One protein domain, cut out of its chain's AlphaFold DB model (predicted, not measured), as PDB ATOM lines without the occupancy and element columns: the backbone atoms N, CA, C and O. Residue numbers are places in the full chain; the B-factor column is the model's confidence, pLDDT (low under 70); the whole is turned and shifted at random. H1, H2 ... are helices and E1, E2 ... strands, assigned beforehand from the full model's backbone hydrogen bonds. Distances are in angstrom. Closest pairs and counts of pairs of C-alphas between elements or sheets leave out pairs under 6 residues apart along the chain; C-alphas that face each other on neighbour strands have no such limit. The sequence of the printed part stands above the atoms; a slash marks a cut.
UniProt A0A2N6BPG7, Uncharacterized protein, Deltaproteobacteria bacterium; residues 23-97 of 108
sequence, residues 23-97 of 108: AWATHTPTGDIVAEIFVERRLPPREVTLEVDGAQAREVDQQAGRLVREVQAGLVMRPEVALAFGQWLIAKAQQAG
ATOM      1  N   ALA A  23     169.288 121.554 141.489       97.12
ATOM      2  CA  ALA A  23     168.143 120.783 141.927       97.12
ATOM      3  C   ALA A  23     168.372 120.265 143.350       97.12
ATOM      4  O   ALA A  23     169.512 120.084 143.783       97.12
ATOM      5  N   TRP A  24     167.287 120.021 144.072       97.69
ATOM      6  CA  TRP A  24     167.284 119.278 145.328       97.69
ATOM      7  C   TRP A  24     166.288 118.135 145.193       97.69
ATOM      8  O   TRP A  24     165.222 118.326 144.616       97.69
ATOM      9  N   ALA A  25     166.630 116.950 145.687       97.38
ATOM     10  CA  ALA A  25     165.773 115.782 145.550       97.38
ATOM     11  C   ALA A  25     165.760 114.931 146.819       97.38
ATOM     12  O   ALA A  25     166.746 114.880 147.554       97.38
ATOM     13  N   THR A  26     164.646 114.239 147.046       97.69
ATOM     14  CA  THR A  26     164.461 113.288 148.146       97.69
ATOM     15  C   THR A  26     163.536 112.142 147.738       97.69
ATOM     16  O   THR A  26     162.872 112.199 146.702       97.69
ATOM     17  N   HIS A  27     163.477 111.112 148.578       97.31
ATOM     18  CA  HIS A  27     162.492 110.045 148.465       97.31
ATOM     19  C   HIS A  27     161.190 110.457 149.160       97.31
ATOM     20  O   HIS A  27     161.209 111.040 150.248       97.31
ATOM     21  N   THR A  28     160.053 110.124 148.563       96.75
ATOM     22  CA  THR A  28     158.758 110.153 149.243       96.75
ATOM     23  C   THR A  28     158.631 108.951 150.183       96.75
ATOM     24  O   THR A  28     159.334 107.951 150.016       96.75
ATOM     25  N   PRO A  29     157.672 108.967 151.129       96.81
ATOM     26  CA  PRO A  29     157.349 107.780 151.921       96.81
ATOM     27  C   PRO A  29     156.919 106.561 151.085       96.81
ATOM     28  O   PRO A  29     157.036 105.434 151.553       96.81
ATOM     29  N   THR A  30     156.426 106.772 149.857       95.88
ATOM     30  CA  THR A  30     156.034 105.705 148.918       95.88
ATOM     31  C   THR A  30     157.199 105.170 148.082       95.88
ATOM     32  O   THR A  30     157.017 104.197 147.357       95.88
ATOM     33  N   GLY A  31     158.390 105.767 148.196       95.88
ATOM     34  CA  GLY A  31     159.591 105.352 147.471       95.88
ATOM     35  C   GLY A  31     159.792 106.031 146.115       95.88
ATOM     36  O   GLY A  31     160.767 105.720 145.437       95.88
ATOM     37  N   ASP A  32     158.925 106.966 145.723       98.44
ATOM     38  CA  ASP A  32     159.159 107.815 144.552       98.44
ATOM     39  C   ASP A  32     160.243 108.857 144.847       98.44
ATOM     40  O   ASP A  32     160.524 109.188 145.996       98.44
ATOM     41  N   ILE A  33     160.837 109.421 143.801       98.38
ATOM     42  CA  ILE A  33     161.755 110.554 143.877       98.38
ATOM     43  C   ILE A  33     160.980 111.834 143.583       98.38
ATOM     44  O   ILE A  33     160.392 111.977 142.510       98.38
ATOM     45  N   VAL A  34     161.034 112.789 144.509       98.19
ATOM     46  CA  VAL A  34     160.612 114.173 144.272       98.19
ATOM     47  C   VAL A  34     161.859 115.022 144.102       98.19
ATOM     48  O   VAL A  34     162.747 114.983 144.953       98.19
ATOM     49  N   ALA A  35     161.923 115.783 143.013       98.00
ATOM     50  CA  ALA A  35     162.995 116.729 142.746       98.00
ATOM     51  C   ALA A  35     162.429 118.125 142.484       98.00
ATOM     52  O   ALA A  35     161.525 118.290 141.670       98.00
ATOM     53  N   GLU A  36     162.993 119.132 143.135       97.81
ATOM     54  CA  GLU A  36     162.727 120.540 142.870       97.81
ATOM     55  C   GLU A  36     163.902 121.130 142.103       97.81
ATOM     56  O   GLU A  36     165.047 121.060 142.555       97.81
ATOM     57  N   ILE A  37     163.617 121.726 140.948       97.62
ATOM     58  CA  ILE A  37     164.605 122.463 140.165       97.62
ATOM     59  C   ILE A  37     164.488 123.950 140.471       97.62
ATOM     60  O   ILE A  37     163.386 124.495 140.574       97.62
ATOM     61  N   PHE A  38     165.629 124.611 140.647       98.00
ATOM     62  CA  PHE A  38     165.680 125.988 141.127       98.00
ATOM     63  C   PHE A  38     166.725 126.830 140.399       98.00
ATOM     64  O   PHE A  38     167.668 126.324 139.780       98.00
ATOM     65  N   VAL A  39     166.570 128.145 140.542       97.88
ATOM     66  CA  VAL A  39     167.605 129.137 140.239       97.88
ATOM     67  C   VAL A  39     168.142 129.716 141.541       97.88
ATOM     68  O   VAL A  39     167.385 130.150 142.409       97.88
ATOM     69  N   GLU A  40     169.462 129.742 141.676       96.44
ATOM     70  CA  GLU A  40     170.163 130.464 142.729       96.44
ATOM     71  C   GLU A  40     170.276 131.934 142.337       96.44
ATOM     72  O   GLU A  40     170.874 132.282 141.318       96.44
ATOM     73  N   ARG A  41     169.690 132.816 143.150       93.31
ATOM     74  CA  ARG A  41     169.798 134.264 142.952       93.31
ATOM     75  C   ARG A  41     169.911 135.002 144.272       93.31
ATOM     76  O   ARG A  41     169.409 134.558 145.303       93.31
ATOM     77  N   ARG A  42     170.545 136.171 144.242       90.75
ATOM     78  CA  ARG A  42     170.555 137.092 145.377       90.75
ATOM     79  C   ARG A  42     169.309 137.975 145.302       90.75
ATOM     80  O   ARG A  42     169.089 138.659 144.306       90.75
ATOM     81  N   LEU A  43     168.476 137.926 146.339       89.31
ATOM     82  CA  LEU A  43     167.399 138.893 146.518       89.31
ATOM     83  C   LEU A  43     168.003 140.284 146.734       89.31
ATOM     84  O   LEU A  43     169.063 140.378 147.365       89.31
ATOM     85  N   PRO A  44     167.331 141.346 146.264       86.00
ATOM     86  CA  PRO A  44     167.738 142.695 146.614       86.00
ATOM     87  C   PRO A  44     167.731 142.882 148.144       86.00
ATOM     88  O   PRO A  44     167.057 142.123 148.860       86.00
ATOM     89  N   PRO A  45     168.482 143.870 148.658       86.69
ATOM     90  CA  PRO A  45     168.332 144.324 150.039       86.69
ATOM     91  C   PRO A  45     166.857 144.604 150.366       86.69
ATOM     92  O   PRO A  45     166.087 145.020 149.499       86.69
ATOM     93  N   ARG A  46     166.449 144.367 151.620       85.19
ATOM     94  CA  ARG A  46     165.086 144.702 152.078       85.19
ATOM     95  C   ARG A  46     164.864 146.208 152.173       85.19
ATOM     96  O   ARG A  46     163.752 146.666 151.946       85.19
ATOM     97  N   GLU A  47     165.917 146.934 152.512       85.12
ATOM     98  CA  GLU A  47     165.935 148.379 152.671       85.12
ATOM     99  C   GLU A  47     167.300 148.900 152.219       85.12
ATOM    100  O   GLU A  47     168.315 148.213 152.373       85.12
ATOM    101  N   VAL A  48     167.298 150.101 151.647       89.06
ATOM    102  CA  VAL A  48     168.496 150.852 151.272       89.06
ATOM    103  C   VAL A  48     168.373 152.246 151.867       89.06
ATOM    104  O   VAL A  48     167.318 152.874 151.759       89.06
ATOM    105  N   THR A  49     169.437 152.733 152.498       89.56
ATOM    106  CA  THR A  49     169.457 154.090 153.054       89.56
ATOM    107  C   THR A  49     170.089 155.025 152.037       89.56
ATOM    108  O   THR A  49     171.220 154.797 151.598       89.56
ATOM    109  N   LEU A  50     169.369 156.086 151.673       92.75
ATOM    110  CA  LEU A  50     169.857 157.132 150.780       92.75
ATOM    111  C   LEU A  50     170.202 158.388 151.584       92.75
ATOM    112  O   LEU A  50     169.385 158.879 152.358       92.75
ATOM    113  N   GLU A  51     171.387 158.937 151.354       93.31
ATOM    114  CA  GLU A  51     171.708 160.317 151.703       93.31
ATOM    115  C   GLU A  51     171.279 161.214 150.538       93.31
ATOM    116  O   GLU A  51     171.585 160.918 149.379       93.31
ATOM    117  N   VAL A  52     170.530 162.277 150.832       94.56
ATOM    118  CA  VAL A  52     169.978 163.196 149.828       94.56
ATOM    119  C   VAL A  52     170.526 164.596 150.076       94.56
ATOM    120  O   VAL A  52     170.339 165.145 151.160       94.56
ATOM    121  N   ASP A  53     171.151 165.179 149.053       92.38
ATOM    122  CA  ASP A  53     171.636 166.560 149.042       92.38
ATOM    123  C   ASP A  53     171.124 167.280 147.784       92.38
ATOM    124  O   ASP A  53     171.545 167.019 146.650       92.38
ATOM    125  N   GLY A  54     170.138 168.159 147.971       90.00
ATOM    126  CA  GLY A  54     169.466 168.861 146.880       90.00
ATOM    127  C   GLY A  54     168.834 167.903 145.862       90.00
ATOM    128  O   GLY A  54     167.893 167.179 146.175       90.00
ATOM    129  N   ALA A  55     169.332 167.929 144.621       90.44
ATOM    130  CA  ALA A  55     168.872 167.061 143.530       90.44
ATOM    131  C   ALA A  55     169.668 165.746 143.407       90.44
ATOM    132  O   ALA A  55     169.434 164.975 142.475       90.44
ATOM    133  N   GLN A  56     170.631 165.499 144.297       88.88
ATOM    134  CA  GLN A  56     171.479 164.310 144.282       88.88
ATOM    135  C   GLN A  56     171.090 163.360 145.418       88.88
ATOM    136  O   GLN A  56     170.803 163.790 146.532       88.88
ATOM    137  N   ALA A  57     171.095 162.057 145.135       90.44
ATOM    138  CA  ALA A  57     170.888 161.005 146.124       90.44
ATOM    139  C   ALA A  57     171.960 159.921 145.959       90.44
ATOM    140  O   ALA A  57     172.282 159.535 144.832       90.44
ATOM    141  N   ARG A  58     172.502 159.418 147.073       91.00
ATOM    142  CA  ARG A  58     173.505 158.344 147.098       91.00
ATOM    143  C   ARG A  58     173.146 157.300 148.148       91.00
ATOM    144  O   ARG A  58     172.795 157.648 149.267       91.00
ATOM    145  N   GLU A  59     173.285 156.025 147.809       87.50
ATOM    146  CA  GLU A  59     173.145 154.929 148.772       87.50
ATOM    147  C   GLU A  59     174.338 154.915 149.738       87.50
ATOM    148  O   GLU A  59     175.499 154.940 149.315       87.50
ATOM    149  N   VAL A  60     174.046 154.929 151.039       87.38
ATOM    150  CA  VAL A  60     175.048 155.026 152.115       87.38
ATOM    151  C   VAL A  60     175.063 153.819 153.044       87.38
ATOM    152  O   VAL A  60     176.068 153.598 153.713       87.38
ATOM    153  N   ASP A  61     174.001 153.014 153.043       73.31
ATOM    154  CA  ASP A  61     173.960 151.733 153.742       73.31
ATOM    155  C   ASP A  61     173.099 150.734 152.966       73.31
ATOM    156  O   ASP A  61     172.009 151.065 152.490       73.31
ATOM    157  N   GLN A  62     173.612 149.512 152.853       76.69
ATOM    158  CA  GLN A  62     172.963 148.411 152.164       76.69
ATOM    159  C   GLN A  62     173.041 147.164 153.040       76.69
ATOM    160  O   GLN A  62     174.112 146.585 153.242       76.69
ATOM    161  N   GLN A  63     171.886 146.677 153.496       75.50
ATOM    162  CA  GLN A  63     171.830 145.332 154.059       75.50
ATOM    163  C   GLN A  63     172.218 144.315 152.981       75.50
ATOM    164  O   GLN A  63     171.680 144.331 151.877       75.50
ATOM    165  N   ALA A  64     173.131 143.392 153.289       74.69
ATOM    166  CA  ALA A  64     173.527 142.374 152.324       74.69
ATOM    167  C   ALA A  64     172.302 141.572 151.845       74.69
ATOM    168  O   ALA A  64     171.576 140.971 152.640       74.69
ATOM    169  N   GLY A  65     172.077 141.558 150.527       78.25
ATOM    170  CA  GLY A  65     170.999 140.785 149.917       78.25
ATOM    171  C   GLY A  65     171.081 139.297 150.275       78.25
ATOM    172  O   GLY A  65     172.166 138.725 150.417       78.25
ATOM    173  N   ARG A  66     169.925 138.640 150.404       88.06
ATOM    174  CA  ARG A  66     169.844 137.222 150.783       88.06
ATOM    175  C   ARG A  66     169.998 136.321 149.558       88.06
ATOM    176  O   ARG A  66     169.246 136.472 148.600       88.06
ATOM    177  N   LEU A  67     170.912 135.351 149.601       91.69
ATOM    178  CA  LEU A  67     170.961 134.279 148.601       91.69
ATOM    179  C   LEU A  67     169.759 133.344 148.793       91.69
ATOM    180  O   LEU A  67     169.495 132.900 149.910       91.69
ATOM    181  N   VAL A  68     169.029 133.061 147.718       94.81
ATOM    182  CA  VAL A  68     167.887 132.143 147.725       94.81
ATOM    183  C   VAL A  68     167.972 131.152 146.572       94.81
ATOM    184  O   VAL A  68     168.508 131.469 145.510       94.81
ATOM    185  N   ARG A  69     167.395 129.970 146.789       97.00
ATOM    186  CA  ARG A  69     167.024 129.015 145.742       97.00
ATOM    187  C   ARG A  69     165.549 129.218 145.447       97.00
ATOM    188  O   ARG A  69     164.708 128.909 146.285       97.00
ATOM    189  N   GLU A  70     165.247 129.810 144.303       96.25
ATOM    190  CA  GLU A  70     163.872 130.007 143.862       96.25
ATOM    191  C   GLU A  70     163.425 128.791 143.052       96.25
ATOM    192  O   GLU A  70     163.894 128.589 141.929       96.25
ATOM    193  N   VAL A  71     162.542 127.980 143.638       97.12
ATOM    194  CA  VAL A  71     161.974 126.788 142.999       97.12
ATOM    195  C   VAL A  71     161.176 127.202 141.767       97.12
ATOM    196  O   VAL A  71     160.279 128.037 141.851       97.12
ATOM    197  N   GLN A  72     161.523 126.620 140.622       96.75
ATOM    198  CA  GLN A  72     160.895 126.896 139.330       96.75
ATOM    199  C   GLN A  72     159.879 125.813 138.956       96.75
ATOM    200  O   GLN A  72     158.823 126.121 138.408       96.75
ATOM    201  N   ALA A  73     160.193 124.545 139.242       96.75
ATOM    202  CA  ALA A  73     159.307 123.413 138.986       96.75
ATOM    203  C   ALA A  73     159.653 122.202 139.865       96.75
ATOM    204  O   ALA A  73     160.782 122.064 140.342       96.75
ATOM    205  N   GLY A  74     158.672 121.315 140.033       96.62
ATOM    206  CA  GLY A  74     158.819 120.024 140.697       96.62
ATOM    207  C   GLY A  74     158.653 118.861 139.719       96.62
ATOM    208  O   GLY A  74     157.848 118.926 138.791       96.62
ATOM    209  N   LEU A  75     159.405 117.791 139.945       96.88
ATOM    210  CA  LEU A  75     159.332 116.524 139.228       96.88
ATOM    211  C   LEU A  75     159.016 115.416 140.231       96.88
ATOM    212  O   LEU A  75     159.628 115.361 141.297       96.88
ATOM    213  N   VAL A  76     158.112 114.510 139.867       97.88
ATOM    214  CA  VAL A  76     157.879 113.259 140.598       97.88
ATOM    215  C   VAL A  76     158.192 112.110 139.658       97.88
ATOM    216  O   VAL A  76     157.677 112.054 138.541       97.88
ATOM    217  N   MET A  77     159.080 111.220 140.078       98.19
ATOM    218  CA  MET A  77     159.606 110.152 139.240       98.19
ATOM    219  C   MET A  77     159.726 108.871 140.047       98.19
ATOM    220  O   MET A  77     160.159 108.893 141.193       98.19
ATOM    221  N   ARG A  78     159.451 107.733 139.415       98.38
ATOM    222  CA  ARG A  78     159.857 106.442 139.978       98.38
ATOM    223  C   ARG A  78     161.392 106.342 140.011       98.38
ATOM    224  O   ARG A  78     162.034 106.913 139.116       98.38
ATOM    225  N   PRO A  79     161.999 105.605 140.956       98.12
ATOM    226  CA  PRO A  79     163.456 105.484 141.059       98.12
ATOM    227  C   PRO A  79     164.148 105.043 139.765       98.12
ATOM    228  O   PRO A  79     165.175 105.604 139.389       98.12
ATOM    229  N   GLU A  80     163.570 104.091 139.028       98.19
ATOM    230  CA  GLU A  80     164.123 103.615 137.758       98.19
ATOM    231  C   GLU A  80     164.121 104.693 136.665       98.19
ATOM    232  O   GLU A  80     165.044 104.757 135.852       98.19
ATOM    233  N   VAL A  81     163.120 105.581 136.675       98.25
ATOM    234  CA  VAL A  81     163.040 106.720 135.749       98.25
ATOM    235  C   VAL A  81     164.087 107.763 136.126       98.25
ATOM    236  O   VAL A  81     164.801 108.243 135.250       98.25
ATOM    237  N   ALA A  82     164.226 108.071 137.419       97.75
ATOM    238  CA  ALA A  82     165.222 109.019 137.911       97.75
ATOM    239  C   ALA A  82     166.658 108.561 137.593       97.75
ATOM    240  O   ALA A  82     167.467 109.362 137.124       97.75
ATOM    241  N   LEU A  83     166.962 107.269 137.773       97.69
ATOM    242  CA  LEU A  83     168.265 106.690 137.433       97.69
ATOM    243  C   LEU A  83     168.567 106.810 135.936       97.69
ATOM    244  O   LEU A  83     169.627 107.314 135.559       97.69
ATOM    245  N   ALA A  84     167.633 106.379 135.083       98.12
ATOM    246  CA  ALA A  84     167.800 106.456 133.634       98.12
ATOM    247  C   ALA A  84     167.961 107.910 133.159       98.12
ATOM    248  O   ALA A  84     168.825 108.206 132.332       98.12
ATOM    249  N   PHE A  85     167.169 108.828 133.722       97.69
ATOM    250  CA  PHE A  85     167.249 110.254 133.425       97.69
ATOM    251  C   PHE A  85     168.602 110.851 133.829       97.69
ATOM    252  O   PHE A  85     169.256 111.498 133.011       97.69
ATOM    253  N   GLY A  86     169.068 110.582 135.051       96.25
ATOM    254  CA  GLY A  86     170.361 111.060 135.543       96.25
ATOM    255  C   GLY A  86     171.537 110.542 134.712       96.25
ATOM    256  O   GLY A  86     172.393 111.322 134.299       96.25
ATOM    257  N   GLN A  87     171.557 109.246 134.388       97.50
ATOM    258  CA  GLN A  87     172.585 108.655 133.522       97.50
ATOM    259  C   GLN A  87     172.597 109.288 132.128       97.50
ATOM    260  O   GLN A  87     173.665 109.593 131.589       97.50
ATOM    261  N   TRP A  88     171.417 109.526 131.552       97.81
ATOM    262  CA  TRP A  88     171.296 110.194 130.262       97.81
ATOM    263  C   TRP A  88     171.838 111.629 130.307       97.81
ATOM    264  O   TRP A  88     172.620 112.008 129.433       97.81
ATOM    265  N   LEU A  89     171.503 112.407 131.343       96.06
ATOM    266  CA  LEU A  89     172.030 113.762 131.529       96.06
ATOM    267  C   LEU A  89     173.555 113.777 131.696       96.06
ATOM    268  O   LEU A  89     174.225 114.592 131.063       96.06
ATOM    269  N   ILE A  90     174.114 112.854 132.487       96.06
ATOM    270  CA  ILE A  90     175.569 112.707 132.654       96.06
ATOM    271  C   ILE A  90     176.233 112.439 131.300       96.06
ATOM    272  O   ILE A  90     177.204 113.110 130.947       96.06
ATOM    273  N   ALA A  91     175.686 111.515 130.506       96.56
ATOM    274  CA  ALA A  91     176.211 111.218 129.177       96.56
ATOM    275  C   ALA A  91     176.160 112.449 128.250       96.56
ATOM    276  O   ALA A  91     177.104 112.692 127.497       96.56
ATOM    277  N   LYS A  92     175.096 113.261 128.319       97.38
ATOM    278  CA  LYS A  92     174.997 114.525 127.569       97.38
ATOM    279  C   LYS A  92     176.015 115.568 128.023       97.38
ATOM    280  O   LYS A  92     176.637 116.199 127.173       97.38
ATOM    281  N   ALA A  93     176.242 115.707 129.326       96.06
ATOM    282  CA  ALA A  93     177.260 116.610 129.858       96.06
ATOM    283  C   ALA A  93     178.676 116.197 129.414       96.06
ATOM    284  O   ALA A  93     179.466 117.040 128.990       96.06
ATOM    285  N   GLN A  94     178.974 114.896 129.427       95.88
ATOM    286  CA  GLN A  94     180.247 114.354 128.942       95.88
ATOM    287  C   GLN A  94     180.447 114.591 127.441       95.88
ATOM    288  O   GLN A  94     181.531 114.996 127.026       95.88
ATOM    289  N   GLN A  95     179.401 114.407 126.627       96.50
ATOM    290  CA  GLN A  95     179.422 114.746 125.195       96.50
ATOM    291  C   GLN A  95     179.706 116.238 124.960       96.50
ATOM    292  O   GLN A  95     180.356 116.585 123.979       96.50
ATOM    293  N   ALA A  96     179.265 117.107 125.874       97.00
ATOM    294  CA  ALA A  96     179.557 118.540 125.860       97.00
ATOM    295  C   ALA A  96     180.948 118.902 126.431       97.00
ATOM    296  O   ALA A  96     181.284 120.080 126.519       97.00
ATOM    297  N   GLY A  97     181.764 117.915 126.815       96.31
ATOM    298  CA  GLY A  97     183.134 118.112 127.299       96.31
ATOM    299  C   GLY A  97     183.275 118.279 128.815       96.31
ATOM    300  O   GLY A  97     184.389 118.495 129.297       96.31
TER     301      GLY A  97
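This is residues 23 to 97 of the 108 residues of an uncharacterized protein of Deltaproteobacteria bacterium (UniProt A0A2N6BPG7). A long, narrow ribbon of strands, with sheet E1 E2 E5 at one end and the hairpin E3 and E4 at the other, turns a corner into helix H1, whose residues 86 to 95 stick out. The printed part has 75 residues, with five named strands, then one helix; both sheets are antiparallel, the larger in the order E1 - E2 - E5. The class is mixed; the whole is extended, radius of gyration of the C-alphas 21.4 A, spanning 66 by 37 by 15 A.

E2, residues 33 to 42, is 28.0 A long. E5, residues 67 to 77, 28.3 A, bends by 58 degrees at residue 72. E1, residues 23 to 27, begins at C-alpha 23 (168.143, 120.783, 141.927). E3 is residues 48 to 53, E4 56 to 62. H1, residues 79 to 95, 24.3 A, ends at C-alpha 95 (179.422, 114.746, 125.195).

N 35 of E2 and O 75 of E5 are 2.9 A apart, within hydrogen-bond range. So are N 24 and O 36 in the hairpin E1 and E2, 2.9 A, and N 51 and O 58 in E3 and E4, 2.8 A. E2 and E3 are apart. H1 is on one face of the larger sheet, two layers, and stands up from it at 51 degrees; the closest C-alphas of E2 and H1, Ile 33 and Pro 79, are 6.0 A apart. In H1 every O i to N i+4 pair is within range.

The farthest C-alphas, Gly 54 and Glu 80, are 66.1 A apart. The printed part has no cut, its links are tight, and no printed residue is under 70 in pLDDT.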